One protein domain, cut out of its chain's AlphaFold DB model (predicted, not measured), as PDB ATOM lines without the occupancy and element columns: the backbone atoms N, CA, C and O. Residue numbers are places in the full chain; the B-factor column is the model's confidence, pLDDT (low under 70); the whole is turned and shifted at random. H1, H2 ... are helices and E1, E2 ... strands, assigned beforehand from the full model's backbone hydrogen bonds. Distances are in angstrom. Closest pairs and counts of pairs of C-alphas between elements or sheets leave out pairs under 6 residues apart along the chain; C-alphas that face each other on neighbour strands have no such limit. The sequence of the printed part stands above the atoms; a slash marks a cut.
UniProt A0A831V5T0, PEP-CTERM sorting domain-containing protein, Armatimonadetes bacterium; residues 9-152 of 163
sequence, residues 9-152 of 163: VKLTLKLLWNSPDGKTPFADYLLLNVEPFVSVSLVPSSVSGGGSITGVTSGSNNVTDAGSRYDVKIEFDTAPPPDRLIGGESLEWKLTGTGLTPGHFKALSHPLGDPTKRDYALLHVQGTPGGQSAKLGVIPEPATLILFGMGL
ATOM      1  N   VAL A   9      47.227 -13.564-108.391       87.75
ATOM      2  CA  VAL A   9      47.690 -14.066-109.692       87.75
ATOM      3  C   VAL A   9      49.092 -13.546-109.968       87.75
ATOM      4  O   VAL A   9      49.339 -12.342-109.911       87.75
ATOM      5  N   LYS A  10      50.016 -14.463-110.278       88.12
ATOM      6  CA  LYS A  10      51.349 -14.126-110.784       88.12
ATOM      7  C   LYS A  10      51.265 -13.867-112.285       88.12
ATOM      8  O   LYS A  10      50.725 -14.689-113.020       88.12
ATOM      9  N   LEU A  11      51.840 -12.757-112.724       87.56
ATOM     10  CA  LEU A  11      51.976 -12.391-114.126       87.56
ATOM     11  C   LEU A  11      53.456 -12.248-114.466       87.56
ATOM     12  O   LEU A  11      54.251 -11.768-113.657       87.56
ATOM     13  N   THR A  12      53.808 -12.674-115.674       86.62
ATOM     14  CA  THR A  12      55.159 -12.555-116.224       86.62
ATOM     15  C   THR A  12      55.080 -11.850-117.567       86.62
ATOM     16  O   THR A  12      54.382 -12.336-118.453       86.62
ATOM     17  N   LEU A  13      55.801 -10.747-117.743       85.94
ATOM     18  CA  LEU A  13      55.997 -10.076-119.027       85.94
ATOM     19  C   LEU A  13      57.418 -10.341-119.503       85.94
ATOM     20  O   LEU A  13      58.376 -10.015-118.806       85.94
ATOM     21  N   LYS A  14      57.558 -10.908-120.701       84.50
ATOM     22  CA  LYS A  14      58.860 -11.117-121.341       84.50
ATOM     23  C   LYS A  14      58.958 -10.290-122.616       84.50
ATOM     24  O   LYS A  14      58.148 -10.472-123.528       84.50
ATOM     25  N   LEU A  15      59.960  -9.417-122.695       82.00
ATOM     26  CA  LEU A  15      60.184  -8.558-123.854       82.00
ATOM     27  C   LEU A  15      61.206  -9.207-124.786       82.00
ATOM     28  O   LEU A  15      62.401  -9.218-124.516       82.00
ATOM     29  N   LEU A  16      60.734  -9.768-125.899       76.94
ATOM     30  CA  LEU A  16      61.578 -10.511-126.846       76.94
ATOM     31  C   LEU A  16      62.094  -9.668-128.023       76.94
ATOM     32  O   LEU A  16      62.579 -10.226-129.007       76.94
ATOM     33  N   TRP A  17      61.962  -8.339-127.983       74.75
ATOM     34  CA  TRP A  17      62.457  -7.493-129.067       74.75
ATOM     35  C   TRP A  17      63.966  -7.265-128.971       74.75
ATOM     36  O   TRP A  17      64.526  -7.101-127.891       74.75
ATOM     37  N   ASN A  18      64.602  -7.166-130.136       65.56
ATOM     38  CA  ASN A  18      65.971  -6.684-130.271       65.56
ATOM     39  C   ASN A  18      65.934  -5.254-130.800       65.56
ATOM     40  O   ASN A  18      65.113  -4.940-131.663       65.56
ATOM     41  N   SER A  19      66.831  -4.400-130.310       58.38
ATOM     42  CA  SER A  19      66.997  -3.056-130.854       58.38
ATOM     43  C   SER A  19      67.919  -3.080-132.079       58.38
ATOM     44  O   SER A  19      69.113  -3.344-131.921       58.38
ATOM     45  N   PRO A  20      67.421  -2.826-133.301       53.00
ATOM     46  CA  PRO A  20      68.235  -2.931-134.510       53.00
ATOM     47  C   PRO A  20      69.162  -1.725-134.739       53.00
ATOM     48  O   PRO A  20      70.054  -1.802-135.577       53.00
ATOM     49  N   ASP A  21      68.937  -0.602-134.052       60.50
ATOM     50  CA  ASP A  21      69.495   0.722-134.372       60.50
ATOM     51  C   ASP A  21      70.277   1.365-133.209       60.50
ATOM     52  O   ASP A  21      70.534   2.569-133.210       60.50
ATOM     53  N   GLY A  22      70.647   0.576-132.196       60.62
ATOM     54  CA  GLY A  22      71.348   1.066-131.003       60.62
ATOM     55  C   GLY A  22      70.477   1.916-130.071       60.62
ATOM     56  O   GLY A  22      70.979   2.440-129.077       60.62
ATOM     57  N   LYS A  23      69.173   2.060-130.353       69.25
ATOM     58  CA  LYS A  23      68.206   2.583-129.381       69.25
ATOM     59  C   LYS A  23      67.897   1.527-128.330       69.25
ATOM     60  O   LYS A  23      68.365   0.396-128.403       69.25
ATOM     61  N   THR A  24      67.116   1.870-127.325       80.44
ATOM     62  CA  THR A  24      66.693   0.890-126.325       80.44
ATOM     63  C   THR A  24      65.211   1.105-126.090       80.44
ATOM     64  O   THR A  24      64.857   1.897-125.221       80.44
ATOM     65  N   PRO A  25      64.345   0.497-126.927       85.56
ATOM     66  CA  PRO A  25      62.912   0.576-126.716       85.56
ATOM     67  C   PRO A  25      62.568   0.010-125.345       85.56
ATOM     68  O   PRO A  25      63.111  -1.029-124.951       85.56
ATOM     69  N   PHE A  26      61.669   0.690-124.648       87.38
ATOM     70  CA  PHE A  26      61.272   0.345-123.289       87.38
ATOM     71  C   PHE A  26      59.755   0.354-123.141       87.38
ATOM     72  O   PHE A  26      59.052   1.093-123.838       87.38
ATOM     73  N   ALA A  27      59.254  -0.491-122.245       89.19
ATOM     74  CA  ALA A  27      57.845  -0.510-121.883       89.19
ATOM     75  C   ALA A  27      57.479   0.723-121.041       89.19
ATOM     76  O   ALA A  27      58.227   1.113-120.152       89.19
ATOM     77  N   ASP A  28      56.320   1.311-121.326       91.44
ATOM     78  CA  ASP A  28      55.764   2.460-120.598       91.44
ATOM     79  C   ASP A  28      54.575   2.030-119.730       91.44
ATOM     80  O   ASP A  28      54.585   2.178-118.511       91.44
ATOM     81  N   TYR A  29      53.584   1.372-120.335       93.94
ATOM     82  CA  TYR A  29      52.482   0.761-119.593       93.94
ATOM     83  C   TYR A  29      51.922  -0.470-120.298       93.94
ATOM     84  O   TYR A  29      52.024  -0.614-121.518       93.94
ATOM     85  N   LEU A  30      51.282  -1.332-119.514       93.12
ATOM     86  CA  LEU A  30      50.535  -2.505-119.952       93.12
ATOM     87  C   LEU A  30      49.069  -2.359-119.539       93.12
ATOM     88  O   LEU A  30      48.766  -2.082-118.380       93.12
ATOM     89  N   LEU A  31      48.164  -2.576-120.487       94.12
ATOM     90  CA  LEU A  31      46.724  -2.604-120.282       94.12
ATOM     91  C   LEU A  31      46.216  -4.040-120.346       94.12
ATOM     92  O   LEU A  31      46.577  -4.777-121.263       94.12
ATOM     93  N   LEU A  32      45.370  -4.418-119.391       93.12
ATOM     94  CA  LEU A  32      44.772  -5.748-119.280       93.12
ATOM     95  C   LEU A  32      43.252  -5.631-119.127       93.12
ATOM     96  O   LEU A  32      42.744  -4.635-118.604       93.12
ATOM     97  N   ASN A  33      42.546  -6.680-119.535       91.62
ATOM     98  CA  ASN A  33      41.124  -6.865-119.252       91.62
ATOM     99  C   ASN A  33      40.932  -7.960-118.205       91.62
ATOM    100  O   ASN A  33      41.754  -8.873-118.102       91.62
ATOM    101  N   VAL A  34      39.850  -7.863-117.438       91.00
ATOM    102  CA  VAL A  34      39.509  -8.775-116.345       91.00
ATOM    103  C   VAL A  34      38.014  -9.081-116.439       91.00
ATOM    104  O   VAL A  34      37.203  -8.201-116.179       91.00
ATOM    105  N   GLU A  35      37.637 -10.315-116.787       90.31
ATOM    106  CA  GLU A  35      36.224 -10.715-116.929       90.31
ATOM    107  C   GLU A  35      35.887 -11.995-116.131       90.31
ATOM    108  O   GLU A  35      36.558 -13.013-116.327       90.31
ATOM    109  N   PRO A  36      34.825 -11.996-115.298       91.88
ATOM    110  CA  PRO A  36      34.075 -10.815-114.866       91.88
ATOM    111  C   PRO A  36      34.978  -9.832-114.115       91.88
ATOM    112  O   PRO A  36      35.952 -10.237-113.476       91.88
ATOM    113  N   PHE A  37      34.659  -8.537-114.198       92.88
ATOM    114  CA  PHE A  37      35.488  -7.512-113.569       92.88
ATOM    115  C   PHE A  37      35.624  -7.748-112.064       92.88
ATOM    116  O   PHE A  37      34.640  -7.770-111.321       92.88
ATOM    117  N   VAL A  38      36.875  -7.841-111.621       92.25
ATOM    118  CA  VAL A  38      37.270  -7.770-110.218       92.25
ATOM    119  C   VAL A  38      38.306  -6.666-110.062       92.25
ATOM    120  O   VAL A  38      39.204  -6.512-110.890       92.25
ATOM    121  N   SER A  39      38.183  -5.879-108.994       92.62
ATOM    122  CA  SER A  39      39.197  -4.874-108.676       92.62
ATOM    123  C   SER A  39      40.499  -5.569-108.299       92.62
ATOM    124  O   SER A  39      40.481  -6.566-107.573       92.62
ATOM    125  N   VAL A  40      41.625  -5.022-108.756       91.94
ATOM    126  CA  VAL A  40      42.947  -5.598-108.495       91.94
ATOM    127  C   VAL A  40      43.899  -4.569-107.906       91.94
ATOM    128  O   VAL A  40      43.758  -3.366-108.099       91.94
ATOM    129  N   SER A  41      44.895  -5.036-107.170       92.19
ATOM    130  CA  SER A  41      45.958  -4.204-106.610       92.19
ATOM    131  C   SER A  41      47.295  -4.929-106.686       92.19
ATOM    132  O   SER A  41      47.342  -6.160-106.715       92.19
ATOM    133  N   LEU A  42      48.392  -4.175-106.736       90.75
ATOM    134  CA  LEU A  42      49.733  -4.750-106.691       90.75
ATOM    135  C   LEU A  42      49.993  -5.367-105.312       90.75
ATOM    136  O   LEU A  42      49.678  -4.759-104.289       90.75
ATOM    137  N   VAL A  43      50.624  -6.539-105.276       87.50
ATOM    138  CA  VAL A  43      51.160  -7.088-104.026       87.50
ATOM    139  C   VAL A  43      52.458  -6.328-103.676       87.50
ATOM    140  O   VAL A  43      53.420  -6.441-104.439       87.50
ATOM    141  N   PRO A  44      52.541  -5.579-102.552       69.50
ATOM    142  CA  PRO A  44      53.562  -4.535-102.316       69.50
ATOM    143  C   PRO A  44      55.051  -4.934-102.236       69.50
ATOM    144  O   PRO A  44      55.871  -4.116-101.841       69.50
ATOM    145  N   SER A  45      55.445  -6.164-102.562       68.19
ATOM    146  CA  SER A  45      56.835  -6.636-102.402       68.19
ATOM    147  C   SER A  45      57.272  -7.715-103.395       68.19
ATOM    148  O   SER A  45      58.379  -8.234-103.289       68.19
ATOM    149  N   SER A  46      56.424  -8.089-104.359       70.31
ATOM    150  CA  SER A  46      56.653  -9.276-105.193       70.31
ATOM    151  C   SER A  46      56.979  -8.958-106.652       70.31
ATOM    152  O   SER A  46      56.554  -9.704-107.536       70.31
ATOM    153  N   VAL A  47      57.659  -7.843-106.911       79.62
ATOM    154  CA  VAL A  47      58.146  -7.498-108.251       79.62
ATOM    155  C   VAL A  47      59.593  -7.962-108.378       79.62
ATOM    156  O   VAL A  47      60.411  -7.672-107.508       79.62
ATOM    157  N   SER A  48      59.918  -8.683-109.447       79.62
ATOM    158  CA  SER A  48      61.295  -9.083-109.764       79.62
ATOM    159  C   SER A  48      61.566  -8.951-111.260       79.62
ATOM    160  O   SER A  48      60.751  -9.399-112.066       79.62
ATOM    161  N   GLY A  49      62.706  -8.368-111.639       76.94
ATOM    162  CA  GLY A  49      63.071  -8.113-113.036       76.94
ATOM    163  C   GLY A  49      64.031  -6.932-113.189       76.94
ATOM    164  O   GLY A  49      64.471  -6.371-112.188       76.94
ATOM    165  N   GLY A  50      64.353  -6.580-114.440       66.12
ATOM    166  CA  GLY A  50      65.196  -5.419-114.778       66.12
ATOM    167  C   GLY A  50      64.466  -4.071-114.718       66.12
ATOM    168  O   GLY A  50      65.113  -3.038-114.591       66.12
ATOM    169  N   GLY A  51      63.126  -4.087-114.746       75.19
ATOM    170  CA  GLY A  51      62.299  -2.890-114.605       75.19
ATOM    171  C   GLY A  51      61.400  -2.882-113.372       75.19
ATOM    172  O   GLY A  51      61.170  -3.924-112.755       75.19
ATOM    173  N   SER A  52      60.864  -1.709-113.024       84.19
ATOM    174  CA  SER A  52      59.966  -1.532-111.874       84.19
ATOM    175  C   SER A  52      58.545  -1.118-112.282       84.19
ATOM    176  O   SER A  52      58.327  -0.521-113.337       84.19
ATOM    177  N   ILE A  53      57.562  -1.475-111.445       89.50
ATOM    178  CA  ILE A  53      56.170  -1.017-111.563       89.50
ATOM    179  C   ILE A  53      56.013   0.227-110.692       89.50
ATOM    180  O   ILE A  53      56.268   0.171-109.489       89.50
ATOM    181  N   THR A  54      55.552   1.324-111.281       90.81
ATOM    182  CA  THR A  54      55.342   2.610-110.598       90.81
ATOM    183  C   THR A  54      53.892   2.819-110.174       90.81
ATOM    184  O   THR A  54      53.625   3.589-109.252       90.81
ATOM    185  N   GLY A  55      52.951   2.102-110.793       90.06
ATOM    186  CA  GLY A  55      51.529   2.235-110.501       90.06
ATOM    187  C   GLY A  55      50.687   1.075-111.021       90.06
ATOM    188  O   GLY A  55      51.005   0.442-112.027       90.06
ATOM    189  N   VAL A  56      49.582   0.808-110.321       93.44
ATOM    190  CA  VAL A  56      48.500  -0.066-110.786       93.44
ATOM    191  C   VAL A  56      47.182   0.657-110.563       93.44
ATOM    192  O   VAL A  56      46.843   0.996-109.432       93.44
ATOM    193  N   THR A  57      46.434   0.873-111.640       95.44
ATOM    194  CA  THR A  57      45.071   1.413-111.589       95.44
ATOM    195  C   THR A  57      44.103   0.353-112.093       95.44
ATOM    196  O   THR A  57      44.357  -0.248-113.135       95.44
ATOM    197  N   SER A  58      42.985   0.139-111.393       95.25
ATOM    198  CA  SER A  58      41.941  -0.807-111.802       95.25
ATOM    199  C   SER A  58      40.539  -0.207-111.716       95.25
ATOM    200  O   SER A  58      40.237   0.513-110.766       95.25
ATOM    201  N   GLY A  59      39.670  -0.541-112.665       95.69
ATOM    202  CA  GLY A  59      38.265  -0.135-112.704       95.69
ATOM    203  C   GLY A  59      37.606  -0.618-113.992       95.69
ATOM    204  O   GLY A  59      38.240  -0.583-115.036       95.69
ATOM    205  N   SER A  60      36.342  -1.046-113.948       95.75
ATOM    206  CA  SER A  60      35.683  -1.591-115.143       95.75
ATOM    207  C   SER A  60      35.677  -0.581-116.296       95.75
ATOM    208  O   SER A  60      35.118   0.511-116.164       95.75
ATOM    209  N   ASN A  61      36.286  -0.952-117.424       93.69
ATOM    210  CA  ASN A  61      36.400  -0.148-118.640       93.69
ATOM    211  C   ASN A  61      36.926   1.287-118.403       93.69
ATOM    212  O   ASN A  61      36.512   2.227-119.091       93.69
ATOM    213  N   ASN A  62      37.803   1.481-117.413       93.81
ATOM    214  CA  ASN A  62      38.212   2.806-116.943       93.81
ATOM    215  C   ASN A  62      39.347   3.445-117.762       93.81
ATOM    216  O   ASN A  62      39.536   4.660-117.684       93.81
ATOM    217  N   VAL A  63      40.089   2.667-118.552       95.44
ATOM    218  CA  VAL A  63      41.212   3.161-119.359       95.44
ATOM    219  C   VAL A  63      40.884   3.014-120.835       95.44
ATOM    220  O   VAL A  63      40.619   1.918-121.311       95.44
ATOM    221  N   THR A  64      40.903   4.122-121.578       94.62
ATOM    222  CA  THR A  64      40.653   4.133-123.026       94.62
ATOM    223  C   THR A  64      41.959   4.279-123.791       94.62
ATOM    224  O   THR A  64      42.663   5.272-123.611       94.62
ATOM    225  N   ASP A  65      42.254   3.337-124.686       91.62
ATOM    226  CA  ASP A  65      43.397   3.434-125.585       91.62
ATOM    227  C   ASP A  65      43.210   2.627-126.882       91.62
ATOM    228  O   ASP A  65      42.492   1.633-126.919       91.62
ATOM    229  N   ALA A  66      43.849   3.065-127.968       88.00
ATOM    230  CA  ALA A  66      43.849   2.433-129.290       88.00
ATOM    231  C   ALA A  66      42.443   2.117-129.848       88.00
ATOM    232  O   ALA A  66      42.282   1.223-130.674       88.00
ATOM    233  N   GLY A  67      41.424   2.877-129.429       89.06
ATOM    234  CA  GLY A  67      40.032   2.630-129.816       89.06
ATOM    235  C   GLY A  67      39.367   1.484-129.048       89.06
ATOM    236  O   GLY A  67      38.395   0.923-129.536       89.06
ATOM    237  N   SER A  68      39.871   1.138-127.867       93.12
ATOM    238  CA  SER A  68      39.332   0.127-126.955       93.12
ATOM    239  C   SER A  68      39.355   0.632-125.507       93.12
ATOM    240  O   SER A  68      40.049   1.600-125.190       93.12
ATOM    241  N   ARG A  69      38.593  -0.013-124.624       94.94
ATOM    242  CA  ARG A  69      38.635   0.181-123.172       94.94
ATOM    243  C   ARG A  69      39.173  -1.059-122.473       94.94
ATOM    244  O   ARG A  69      38.929  -2.173-122.933       94.94
ATOM    245  N   TYR A  70      39.878  -0.808-121.377       95.31
ATOM    246  CA  TYR A  70      40.574  -1.780-120.546       95.31
ATOM    247  C   TYR A  70      40.250  -1.551-119.072       95.31
ATOM    248  O   TYR A  70      39.853  -0.445-118.689       95.31
ATOM    249  N   ASP A  71      40.447  -2.590-118.262       95.50
ATOM    250  CA  ASP A  71      40.094  -2.582-116.841       95.50
ATOM    251  C   ASP A  71      41.272  -2.260-115.921       95.50
ATOM    252  O   ASP A  71      41.087  -1.767-114.808       95.50
ATOM    253  N   VAL A  72      42.491  -2.598-116.347       94.69
ATOM    254  CA  VAL A  72      43.702  -2.479-115.528       94.69
ATOM    255  C   VAL A  72      44.805  -1.812-116.333       94.69
ATOM    256  O   VAL A  72      45.081  -2.217-117.460       94.69
ATOM    257  N   LYS A  73      45.476  -0.832-115.725       95.88
ATOM    258  CA  LYS A  73      46.719  -0.233-116.221       95.88
ATOM    259  C   LYS A  73      47.841  -0.504-115.230       95.88
ATOM    260  O   LYS A  73      47.730  -0.131-114.063       95.88
ATOM    261  N   ILE A  74      48.910  -1.125-115.715       93.50
ATOM    262  CA  ILE A  74      50.188  -1.283-115.021       93.50
ATOM    263  C   ILE A  74      51.161  -0.279-115.628       93.50
ATOM    264  O   ILE A  74      51.375  -0.297-116.840       93.50
ATOM    265  N   GLU A  75      51.724   0.596-114.809       93.81
ATOM    266  CA  GLU A  75      52.697   1.608-115.225       93.81
ATOM    267  C   GLU A  75      54.106   1.152-114.860       93.81
ATOM    268  O   GLU A  75      54.328   0.622-113.769       93.81
ATOM    269  N   PHE A  76      55.043   1.344-115.782       91.38
ATOM    270  CA  PHE A  76      56.453   1.025-115.596       91.38
ATOM    271  C   PHE A  76      57.270   2.299-115.385       91.38
ATOM    272  O   PHE A  76      56.832   3.404-115.720       91.38
ATOM    273  N   ASP A  77      58.463   2.162-114.814       89.12
ATOM    274  CA  ASP A  77      59.393   3.284-114.738       89.12
ATOM    275  C   ASP A  77      59.962   3.630-116.121       89.12
ATOM    276  O   ASP A  77      60.421   2.775-116.884       89.12
ATOM    277  N   THR A  78      59.903   4.918-116.450       87.44
ATOM    278  CA  THR A  78      60.367   5.487-117.718       87.44
ATOM    279  C   THR A  78      61.369   6.627-117.517       87.44
ATOM    280  O   THR A  78      61.953   7.118-118.496       87.44
ATOM    281  N   ALA A  79      61.617   7.057-116.274       80.06
ATOM    282  CA  ALA A  79      62.462   8.210-115.991       80.06
ATOM    283  C   ALA A  79      63.930   7.951-116.402       80.06
ATOM    284  O   ALA A  79      64.400   6.818-116.402       80.06
ATOM    285  N   PRO A  80      64.691   8.975-116.826       74.25
ATOM    286  CA  PRO A  80      66.143   8.885-116.916       74.25
ATOM    287  C   PRO A  80      66.810   9.400-115.622       74.25
ATOM    288  O   PRO A  80      66.567  10.551-115.262       74.25
ATOM    289  N   PRO A  81      67.722   8.649-114.977       70.25
ATOM    290  CA  PRO A  81      67.945   7.206-115.077       70.25
ATOM    291  C   PRO A  81      67.193   6.498-113.935       70.25
ATOM    292  O   PRO A  81      67.546   6.747-112.784       70.25
ATOM    293  N   PRO A  82      66.150   5.685-114.187       67.50
ATOM    294  CA  PRO A  82      66.239   4.298-113.691       67.50
ATOM    295  C   PRO A  82      65.429   3.232-114.473       67.50
ATOM    296  O   PRO A  82      64.567   3.549-115.286       67.50
ATOM    297  N   ASP A  83      65.787   1.961-114.227       75.94
ATOM    298  CA  ASP A  83      65.058   0.677-114.371       75.94
ATOM    299  C   ASP A  83      63.937   0.588-115.421       75.94
ATOM    300  O   ASP A  83      62.831   0.096-115.179       75.94
ATOM    301  N   ARG A  84      64.230   1.053-116.634       86.44
ATOM    302  CA  ARG A  84      63.359   0.859-117.792       86.44
ATOM    303  C   ARG A  84      63.339  -0.612-118.168       86.44
ATOM    304  O   ARG A  84      64.396  -1.182-118.414       86.44
ATOM    305  N   LEU A  85      62.145  -1.178-118.330       86.50
ATOM    306  CA  LEU A  85      61.997  -2.546-118.821       86.50
ATOM    307  C   LEU A  85      62.268  -2.599-120.333       86.50
ATOM    308  O   LEU A  85      61.478  -2.080-121.130       86.50
ATOM    309  N   ILE A  86      63.380  -3.221-120.727       85.75
ATOM    310  CA  ILE A  86      63.903  -3.209-122.105       85.75
ATOM    311  C   ILE A  86      63.930  -4.603-122.751       85.75
ATOM    312  O   ILE A  86      63.588  -5.622-122.156       85.75
ATOM    313  N   GLY A  87      64.312  -4.653-124.029       82.12
ATOM    314  CA  GLY A  87      64.390  -5.901-124.791       82.12
ATOM    315  C   GLY A  87      65.388  -6.892-124.194       82.12
ATOM    316  O   GLY A  87      66.507  -6.515-123.858       82.12
ATOM    317  N   GLY A  88      64.985  -8.157-124.086       80.44
ATOM    318  CA  GLY A  88      65.750  -9.221-123.434       80.44
ATOM    319  C   GLY A  88      65.423  -9.394-121.949       80.44
ATOM    320  O   GLY A  88      65.764 -10.431-121.380       80.44
ATOM    321  N   GLU A  89      64.723  -8.438-121.336       84.00
ATOM    322  CA  GLU A  89      64.346  -8.505-119.929       84.00
ATOM    323  C   GLU A  89      62.978  -9.157-119.712       84.00
ATOM    324  O   GLU A  89      62.121  -9.264-120.600       84.00
ATOM    325  N   SER A  90      62.780  -9.595-118.473       83.56
ATOM    326  CA  SER A  90      61.506 -10.083-117.971       83.56
ATOM    327  C   SER A  90      61.145  -9.382-116.675       83.56
ATOM    328  O   SER A  90      62.015  -9.121-115.843       83.56
ATOM    329  N   LEU A  91      59.851  -9.153-116.498       87.50
ATOM    330  CA  LEU A  91      59.262  -8.647-115.273       87.50
ATOM    331  C   LEU A  91      58.238  -9.652-114.767       87.50
ATOM    332  O   LEU A  91      57.311 -10.016-115.488       87.50
ATOM    333  N   GLU A  92      58.388 -10.072-113.521       88.81
ATOM    334  CA  GLU A  92      57.389 -10.856-112.812       88.81
ATOM    335  C   GLU A  92      56.769 -10.005-111.708       88.81
ATOM    336  O   GLU A  92      57.478  -9.320-110.970       88.81
ATOM    337  N   TRP A  93      55.447 -10.058-111.581       90.25
ATOM    338  CA  TRP A  93      54.718  -9.396-110.504       90.25
ATOM    339  C   TRP A  93      53.502 -10.214-110.085       90.25
ATOM    340  O   TRP A  93      53.152 -11.222-110.706       90.25
ATOM    341  N   LYS A  94      52.847  -9.789-109.003       90.75
ATOM    342  CA  LYS A  94      51.588 -10.382-108.554       90.75
ATOM    343  C   LYS A  94      50.529  -9.310-108.381       90.75
ATOM    344  O   LYS A  94      50.804  -8.239-107.837       90.75
ATOM    345  N   LEU A  95      49.321  -9.632-108.819       91.00
ATOM    346  CA  LEU A  95      48.115  -8.861-108.552       91.00
ATOM    347  C   LEU A  95      47.260  -9.616-107.545       91.00
ATOM    348  O   LEU A  95      47.237 -10.845-107.566       91.00
ATOM    349  N   THR A  96      46.556  -8.888-106.690       92.12
ATOM    350  CA  THR A  96      45.582  -9.451-105.758       92.12
ATOM    351  C   THR A  96      44.216  -8.803-105.914       92.12
ATOM    352  O   THR A  96      44.131  -7.629-106.268       92.12
ATOM    353  N   GLY A  97      43.159  -9.570-105.667       91.94
ATOM    354  CA  GLY A  97      41.769  -9.131-105.680       91.94
ATOM    355  C   GLY A  97      40.858 -10.273-105.233       91.94
ATOM    356  O   GLY A  97      41.174 -11.437-105.468       91.94
ATOM    357  N   THR A  98      39.740  -9.958-104.581       92.25
ATOM    358  CA  THR A  98      38.789 -10.975-104.110       92.25
ATOM    359  C   THR A  98      38.220 -11.767-105.288       92.25
ATOM    360  O   THR A  98      37.599 -11.194-106.182       92.25
ATOM    361  N   GLY A  99      38.430 -13.084-105.280       89.25
ATOM    362  CA  GLY A  99      38.006 -13.996-106.339       89.25
ATOM    363  C   GLY A  99      38.854 -13.927-107.613       89.25
ATOM    364  O   GLY A  99      38.433 -14.464-108.635       89.25
ATOM    365  N   LEU A 100      40.013 -13.257-107.594       89.38
ATOM    366  CA  LEU A 100      40.854 -13.051-108.775       89.38
ATOM    367  C   LEU A 100      41.523 -14.345-109.255       89.38
ATOM    368  O   LEU A 100      42.598 -14.720-108.799       89.38
ATOM    369  N   THR A 101      40.976 -14.956-110.299       88.00
ATOM    370  CA  THR A 101      41.604 -16.123-110.922       88.00
ATOM    371  C   THR A 101      42.456 -15.747-112.140       88.00
ATOM    372  O   THR A 101      42.199 -14.736-112.800       88.00
ATOM    373  N   PRO A 102      43.423 -16.600-112.532       83.94
ATOM    374  CA  PRO A 102      44.138 -16.446-113.798       83.94
ATOM    375  C   PRO A 102      43.221 -16.422-115.035       83.94
ATOM    376  O   PRO A 102      43.571 -15.858-116.070       83.94
ATOM    377  N   GLY A 103      42.033 -17.034-114.940       84.75
ATOM    378  CA  GLY A 103      41.051 -17.082-116.023       84.75
ATOM    379  C   GLY A 103      40.502 -15.712-116.418       84.75
ATOM    380  O   GLY A 103      40.157 -15.527-117.583       84.75
ATOM    381  N   HIS A 104      40.493 -14.743-115.497       88.62
ATOM    382  CA  HIS A 104      39.929 -13.420-115.756       88.62
ATOM    383  C   HIS A 104      40.685 -12.631-116.829       88.62
ATOM    384  O   HIS A 104      40.082 -11.838-117.544       88.62
ATOM    385  N   PHE A 105      41.984 -12.887-117.000       87.44
ATOM    386  CA  PHE A 105      42.825 -12.159-117.955       87.44
ATOM    387  C   PHE A 105      42.679 -12.638-119.407       87.44
ATOM    388  O   PHE A 105      43.369 -12.141-120.291       87.44
ATOM    389  N   LYS A 106      41.779 -13.589-119.686       84.62
ATOM    390  CA  LYS A 106      41.475 -14.076-121.046       84.62
ATOM    391  C   LYS A 106      40.359 -13.279-121.730       84.62
ATOM    392  O   LYS A 106      39.738 -13.767-122.671       84.62
ATOM    393  N   ALA A 107      40.077 -12.075-121.245       86.38
ATOM    394  CA  ALA A 107      39.043 -11.205-121.775       86.38
ATOM    395  C   ALA A 107      39.577 -10.323-122.910       86.38
ATOM    396  O   ALA A 107      40.700  -9.827-122.852       86.38
ATOM    397  N   LEU A 108      38.759 -10.123-123.942       89.12
ATOM    398  CA  LEU A 108      39.027  -9.138-124.988       89.12
ATOM    399  C   LEU A 108      38.617  -7.744-124.510       89.12
ATOM    400  O   LEU A 108      37.616  -7.602-123.810       89.12
ATOM    401  N   SER A 109      39.339  -6.726-124.966       91.06
ATOM    402  CA  SER A 109      39.010  -5.328-124.699       91.06
ATOM    403  C   SER A 109      37.635  -4.946-125.233       91.06
ATOM    404  O   SER A 109      37.104  -5.535-126.186       91.06
ATOM    405  N   HIS A 110      37.051  -3.914-124.627       92.31
ATOM    406  CA  HIS A 110      35.778  -3.373-125.077       92.31
ATOM    407  C   HIS A 110      36.011  -2.340-126.192       92.31
ATOM    408  O   HIS A 110      36.542  -1.263-125.918       92.31
ATOM    409  N   PRO A 111      35.620  -2.607-127.448       91.94
ATOM    410  CA  PRO A 111      35.913  -1.708-128.558       91.94
ATOM    411  C   PRO A 111      35.113  -0.407-128.467       91.94
ATOM    412  O   PRO A 111      33.955  -0.388-128.049       91.94
ATOM    413  N   LEU A 112      35.701   0.678-128.957       88.62
ATOM    414  CA  LEU A 112      35.035   1.952-129.197       88.62
ATOM    415  C   LEU A 112      34.852   2.148-130.701       88.62
ATOM    416  O   LEU A 112      35.795   2.421-131.444       88.62
ATOM    417  N   GLY A 113      33.607   2.016-131.151       87.44
ATOM    418  CA  GLY A 113      33.227   2.193-132.550       87.44
ATOM    419  C   GLY A 113      33.409   0.927-133.382       87.44
ATOM    420  O   GLY A 113      32.415   0.310-133.748       87.44
ATOM    421  N   ASP A 114      34.652   0.544-133.687       83.44
ATOM    422  CA  ASP A 114      34.933  -0.618-134.540       83.44
ATOM    423  C   ASP A 114      34.931  -1.920-133.718       83.44
ATOM    424  O   ASP A 114      35.876  -2.164-132.964       83.44
ATOM    425  N   PRO A 115      33.914  -2.791-133.866       82.94
ATOM    426  CA  PRO A 115      33.782  -3.988-133.046       82.94
ATOM    427  C   PRO A 115      34.896  -5.016-133.276       82.94
ATOM    428  O   PRO A 115      35.019  -5.933-132.461       82.94
ATOM    429  N   THR A 116      35.679  -4.871-134.352       80.50
ATOM    430  CA  THR A 116      36.787  -5.765-134.714       80.50
ATOM    431  C   THR A 116      38.106  -5.393-134.037       80.50
ATOM    432  O   THR A 116      39.009  -6.223-133.973       80.50
ATOM    433  N   LYS A 117      38.221  -4.178-133.484       80.62
ATOM    434  CA  LYS A 117      39.428  -3.703-132.792       80.62
ATOM    435  C   LYS A 117      39.395  -4.091-131.324       80.62
ATOM    436  O   LYS A 117      39.061  -3.270-130.469       80.62
ATOM    437  N   ARG A 118      39.709  -5.355-131.056       83.81
ATOM    438  CA  ARG A 118      39.793  -5.897-129.701       83.81
ATOM    439  C   ARG A 118      41.070  -6.689-129.525       83.81
ATOM    440  O   ARG A 118      41.378  -7.538-130.355       83.81
ATOM    441  N   ASP A 119      41.726  -6.468-128.400       86.62
ATOM    442  CA  ASP A 119      42.941  -7.168-128.010       86.62
ATOM    443  C   ASP A 119      42.771  -7.678-126.578       86.62
ATOM    444  O   ASP A 119      42.039  -7.093-125.778       86.62
ATOM    445  N   TYR A 120      43.437  -8.774-126.224       85.31
ATOM    446  CA  TYR A 120      43.397  -9.269-124.846       85.31
ATOM    447  C   TYR A 120      44.125  -8.330-123.875       85.31
ATOM    448  O   TYR A 120      43.705  -8.135-122.735       85.31
ATOM    449  N   ALA A 121      45.214  -7.736-124.353       88.75
ATOM    450  CA  ALA A 121      46.049  -6.801-123.627       88.75
ATOM    451  C   ALA A 121      46.787  -5.886-124.612       88.75
ATOM    452  O   ALA A 121      46.986  -6.245-125.774       88.75
ATOM    453  N   LEU A 122      47.227  -4.722-124.138       90.69
ATOM    454  CA  LEU A 122      47.957  -3.743-124.941       90.69
ATOM    455  C   LEU A 122      49.185  -3.244-124.189       90.69
ATOM    456  O   LEU A 122      49.071  -2.734-123.081       90.69
ATOM    457  N   LEU A 123      50.359  -3.345-124.806       90.94
ATOM    458  CA  LEU A 123      51.592  -2.755-124.295       90.94
ATOM    459  C   LEU A 123      51.922  -1.483-125.074       90.94
ATOM    460  O   LEU A 123      51.980  -1.504-126.306       90.94
ATOM    461  N   HIS A 124      52.195  -0.394-124.365       91.75
ATOM    462  CA  HIS A 124      52.791   0.801-124.943       91.75
ATOM    463  C   HIS A 124      54.309   0.764-124.786       91.75
ATOM    464  O   HIS A 124      54.838   0.519-123.701       91.75
ATOM    465  N   VAL A 125      55.004   1.001-125.895       88.69
ATOM    466  CA  VAL A 125      56.464   0.976-125.992       88.69
ATOM    467  C   VAL A 125      56.940   2.322-126.498       88.69
ATOM    468  O   VAL A 125      56.433   2.826-127.500       88.69
ATOM    469  N   GLN A 126      57.944   2.885-125.841       87.38
ATOM    470  CA  GLN A 126      58.575   4.140-126.227       87.38
ATOM    471  C   GLN A 126      60.014   3.917-126.701       87.38
ATOM    472  O   GLN A 126      60.584   2.837-126.547       87.38
ATOM    473  N   GLY A 127      60.609   4.951-127.303       82.69
ATOM    474  CA  GLY A 127      61.997   4.901-127.766       82.69
ATOM    475  C   GLY A 127      62.199   3.988-128.976       82.69
ATOM    476  O   GLY A 127      63.297   3.466-129.168       82.69
ATOM    477  N   THR A 128      61.152   3.783-129.783       79.19
ATOM    478  CA  THR A 128      61.229   2.996-131.019       79.19
ATOM    479  C   THR A 128      62.000   3.764-132.109       79.19
ATOM    480  O   THR A 128      62.202   4.983-131.979       79.19
ATOM    481  N   PRO A 129      62.463   3.090-133.183       69.81
ATOM    482  CA  PRO A 129      63.247   3.733-134.237       69.81
ATOM    483  C   PRO A 129      62.589   5.012-134.773       69.81
ATOM    484  O   PRO A 129      61.397   5.043-135.078       69.81
ATOM    485  N   GLY A 130      63.372   6.090-134.875       66.75
ATOM    486  CA  GLY A 130      62.865   7.425-135.223       66.75
ATOM    487  C   GLY A 130      62.299   8.233-134.046       66.75
ATOM    488  O   GLY A 130      61.644   9.251-134.278       66.75
ATOM    489  N   GLY A 131      62.540   7.798-132.801       64.38
ATOM    490  CA  GLY A 131      62.108   8.499-131.585       64.38
ATOM    491  C   GLY A 131      60.602   8.415-131.337       64.38
ATOM    492  O   GLY A 131      60.030   9.318-130.735       64.38
ATOM    493  N   GLN A 132      59.960   7.371-131.856       79.94
ATOM    494  CA  GLN A 132      58.510   7.206-131.827       79.94
ATOM    495  C   GLN A 132      58.075   6.313-130.653       79.94
ATOM    496  O   GLN A 132      58.892   5.819-129.867       79.94
ATOM    497  N   SER A 133      56.765   6.090-130.558       85.06
ATOM    498  CA  SER A 133      56.169   5.047-129.729       85.06
ATOM    499  C   SER A 133      55.368   4.058-130.576       85.06
ATOM    500  O   SER A 133      55.054   4.311-131.742       85.06
ATOM    501  N   ALA A 134      55.082   2.894-130.008       84.88
ATOM    502  CA  ALA A 134      54.273   1.853-130.623       84.88
ATOM    503  C   ALA A 134      53.320   1.241-129.593       84.88
ATOM    504  O   ALA A 134      53.599   1.236-128.394       84.88
ATOM    505  N   LYS A 135      52.199   0.704-130.078       86.38
ATOM    506  CA  LYS A 135      51.244  -0.075-129.285       86.38
ATOM    507  C   LYS A 135      51.208  -1.486-129.834       86.38
ATOM    508  O   LYS A 135      51.091  -1.666-131.045       86.38
ATOM    509  N   LEU A 136      51.358  -2.460-128.950       82.69
ATOM    510  CA  LEU A 136      51.479  -3.866-129.299       82.69
ATOM    511  C   LEU A 136      50.358  -4.640-128.612       82.69
ATOM    512  O   LEU A 136      50.230  -4.571-127.390       82.69
ATOM    513  N   GLY A 137      49.567  -5.375-129.393       77.50
ATOM    514  CA  GLY A 137      48.635  -6.357-128.846       77.50
ATOM    515  C   GLY A 137      49.414  -7.493-128.184       77.50
ATOM    516  O   GLY A 137      50.395  -7.987-128.745       77.50
ATOM    517  N   VAL A 138      49.003  -7.887-126.983       69.56
ATOM    518  CA  VAL A 138      49.634  -8.963-126.212       69.56
ATOM    519  C   VAL A 138      48.603 -10.056-125.964       69.56
ATOM    520  O   VAL A 138      47.459  -9.766-125.619       69.56
ATOM    521  N   ILE A 139      49.004 -11.314-126.143       69.25
ATOM    522  CA  ILE A 139      48.163 -12.473-125.839       69.25
ATOM    523  C   ILE A 139      48.572 -13.001-124.453       69.25
ATOM    524  O   ILE A 139      49.692 -13.492-124.304       69.25
ATOM    525  N   PRO A 140      47.709 -12.884-123.428       59.84
ATOM    526  CA  PRO A 140      47.910 -13.525-122.140       59.84
ATOM    527  C   PRO A 140      47.682 -15.029-122.264       59.84
ATOM    528  O   PRO A 140      46.567 -15.498-122.499       59.84
ATOM    529  N   GLU A 141      48.737 -15.805-122.044       59.88
ATOM    530  CA  GLU A 141      48.594 -17.175-121.562       59.88
ATOM    531  C   GLU A 141      48.366 -17.126-120.038       59.88
ATOM    532  O   GLU A 141      48.765 -16.146-119.408       59.88
ATOM    533  N   PRO A 142      47.733 -18.139-119.407       49.31
ATOM    534  CA  PRO A 142      47.164 -18.040-118.053       49.31
ATOM    535  C   PRO A 142      48.095 -17.508-116.948       49.31
ATOM    536  O   PRO A 142      47.603 -17.090-115.913       49.31
ATOM    537  N   ALA A 143      49.415 -17.501-117.132       50.59
ATOM    538  CA  ALA A 143      50.359 -16.862-116.210       50.59
ATOM    539  C   ALA A 143      51.511 -16.113-116.915       50.59
ATOM    540  O   ALA A 143      52.420 -15.599-116.253       50.59
ATOM    541  N   THR A 144      51.487 -16.040-118.250       54.34
ATOM    542  CA  THR A 144      52.612 -15.550-119.054       54.34
ATOM    543  C   THR A 144      52.111 -14.689-120.207       54.34
ATOM    544  O   THR A 144      51.387 -15.144-121.086       54.34
ATOM    545  N   LEU A 145      52.546 -13.435-120.229       59.31
ATOM    546  CA  LEU A 145      52.412 -12.516-121.348       59.31
ATOM    547  C   LEU A 145      53.691 -12.626-122.186       59.31
ATOM    548  O   LEU A 145      54.713 -12.000-121.884       59.31
ATOM    549  N   ILE A 146      53.652 -13.467-123.221       54.06
ATOM    550  CA  ILE A 146      54.752 -13.582-124.181       54.06
ATOM    551  C   ILE A 146      54.503 -12.584-125.302       54.06
ATOM    552  O   ILE A 146      53.571 -12.731-126.093       54.06
ATOM    553  N   LEU A 147      55.355 -11.566-125.387       56.16
ATOM    554  CA  LEU A 147      55.289 -10.593-126.461       56.16
ATOM    555  C   LEU A 147      56.254 -10.962-127.589       56.16
ATOM    556  O   LEU A 147      57.472 -10.839-127.455       56.16
ATOM    557  N   PHE A 148      55.694 -11.330-128.739       48.94
ATOM    558  CA  PHE A 148      56.426 -11.357-129.998       48.94
ATOM    559  C   PHE A 148      56.457  -9.941-130.565       48.94
ATOM    560  O   PHE A 148      55.519  -9.492-131.222       48.94
ATOM    561  N   GLY A 149      57.543  -9.219-130.295       43.91
ATOM    562  CA  GLY A 149      57.836  -7.977-130.997       43.91
ATOM    563  C   GLY A 149      58.053  -8.288-132.475       43.91
ATOM    564  O   GLY A 149      59.173  -8.582-132.888       43.91
ATOM    565  N   MET A 150      56.988  -8.255-133.281       43.22
ATOM    566  CA  MET A 150      57.133  -8.200-134.731       43.22
ATOM    567  C   MET A 150      58.031  -7.010-135.035       43.22
ATOM    568  O   MET A 150      57.753  -5.901-134.581       43.22
ATOM    569  N   GLY A 151      59.133  -7.275-135.742       42.44
ATOM    570  CA  GLY A 151      60.191  -6.308-135.987       42.44
ATOM    571  C   GLY A 151      59.622  -4.921-136.260       42.44
ATOM    572  O   GLY A 151      58.937  -4.707-137.261       42.44
ATOM    573  N   LEU A 152      59.941  -3.970-135.379       46.78
ATOM    574  CA  LEU A 152      59.535  -2.562-135.475       46.78
ATOM    575  C   LEU A 152      60.034  -1.875-136.772       46.78
ATOM    576  O   LEU A 152      59.797  -0.691-136.989       46.78
TER     577      LEU A 152
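This is residues 9 to 152 of the 163 residues of the protein "PEP-CTERM sorting domain-containing protein" of Armatimonadetes bacterium (UniProt A0A831V5T0). What is the main shape? One eight-stranded sheet folds back on itself, curled like part of a barrel: the leaf E3, E4, E2, E6 faces the leaf E8, E1, E5, with E7 as the hinge and the edge strands E3 and E5 apart. Small helix H1 is on this sheet. How is it made up? The 144 printed residues, under half of them in named elements, run E1 E2 E3 E4 E5 H1 E6 E7 E8, mostly strand, and the sheet, ordered E3 E4 E2 E6 E7 E8 E1 E5, is mixed. The whole is compact, with a radius of gyration of the C-alphas of 14.6 A and spans of 43 by 39 by 23 A.

Where are the strands? E3 is residues 53 to 65, bending by 119 degrees at residue 60; E4 is 68 to 76, 20.6 A; E2 is 26 to 32; E6 is 121 to 128. E7 is 132 to 141, 28.3 A; E8 is 144 to 147, ending at C-alpha 147 (55.289, -10.593, -126.461); E1 is 9 to 15, beginning at C-alpha 9 (47.690, -14.066, -109.692); E5 is 90 to 96, 20.1 A. Where is the helix? H1 is residues 102 to 106, 8.1 A.

How do the strands pair? Antiparallel neighbours within hydrogen-bond range are hairpin E3 and E4 (N 54 and O 75, 2.9 A), E4 and E2 (N 30 and O 74, 2.9 A), E2 and E6 (N 28 and O 124, 2.9 A) and E1 and E5 (N 11 and O 93, 2.9 A). E6, E7 and E8 form a meander, each strand the antiparallel neighbour of the one before, with N 134 and O 125 at 2.8 A and N 141 and O 144 at 2.9 A. E8 and E1 are parallel, with N 145 and O 12 at 2.8 A. Where is H1? Its height over the sheet is 7.1 A, and the C-alphas of Lys 106 and Pro 140, its closest to E7, are 6.6 A apart. Its O i to N i+4 pairs within range are 0 of 1, its O i to N i+3 pairs 2 of 2.

How large is it? The two C-alphas farthest apart, of Asp 21 and Thr 98, are 44.7 A apart. Which links are long? Those from E2 to E3, E4 to E5 and H1 to E6 are long, and the printed part has no cut. Where is confidence low? Mean pLDDT of the printed part is 82.0, and 28 residues are under 70, among them 18 to 23 and 138 to 152.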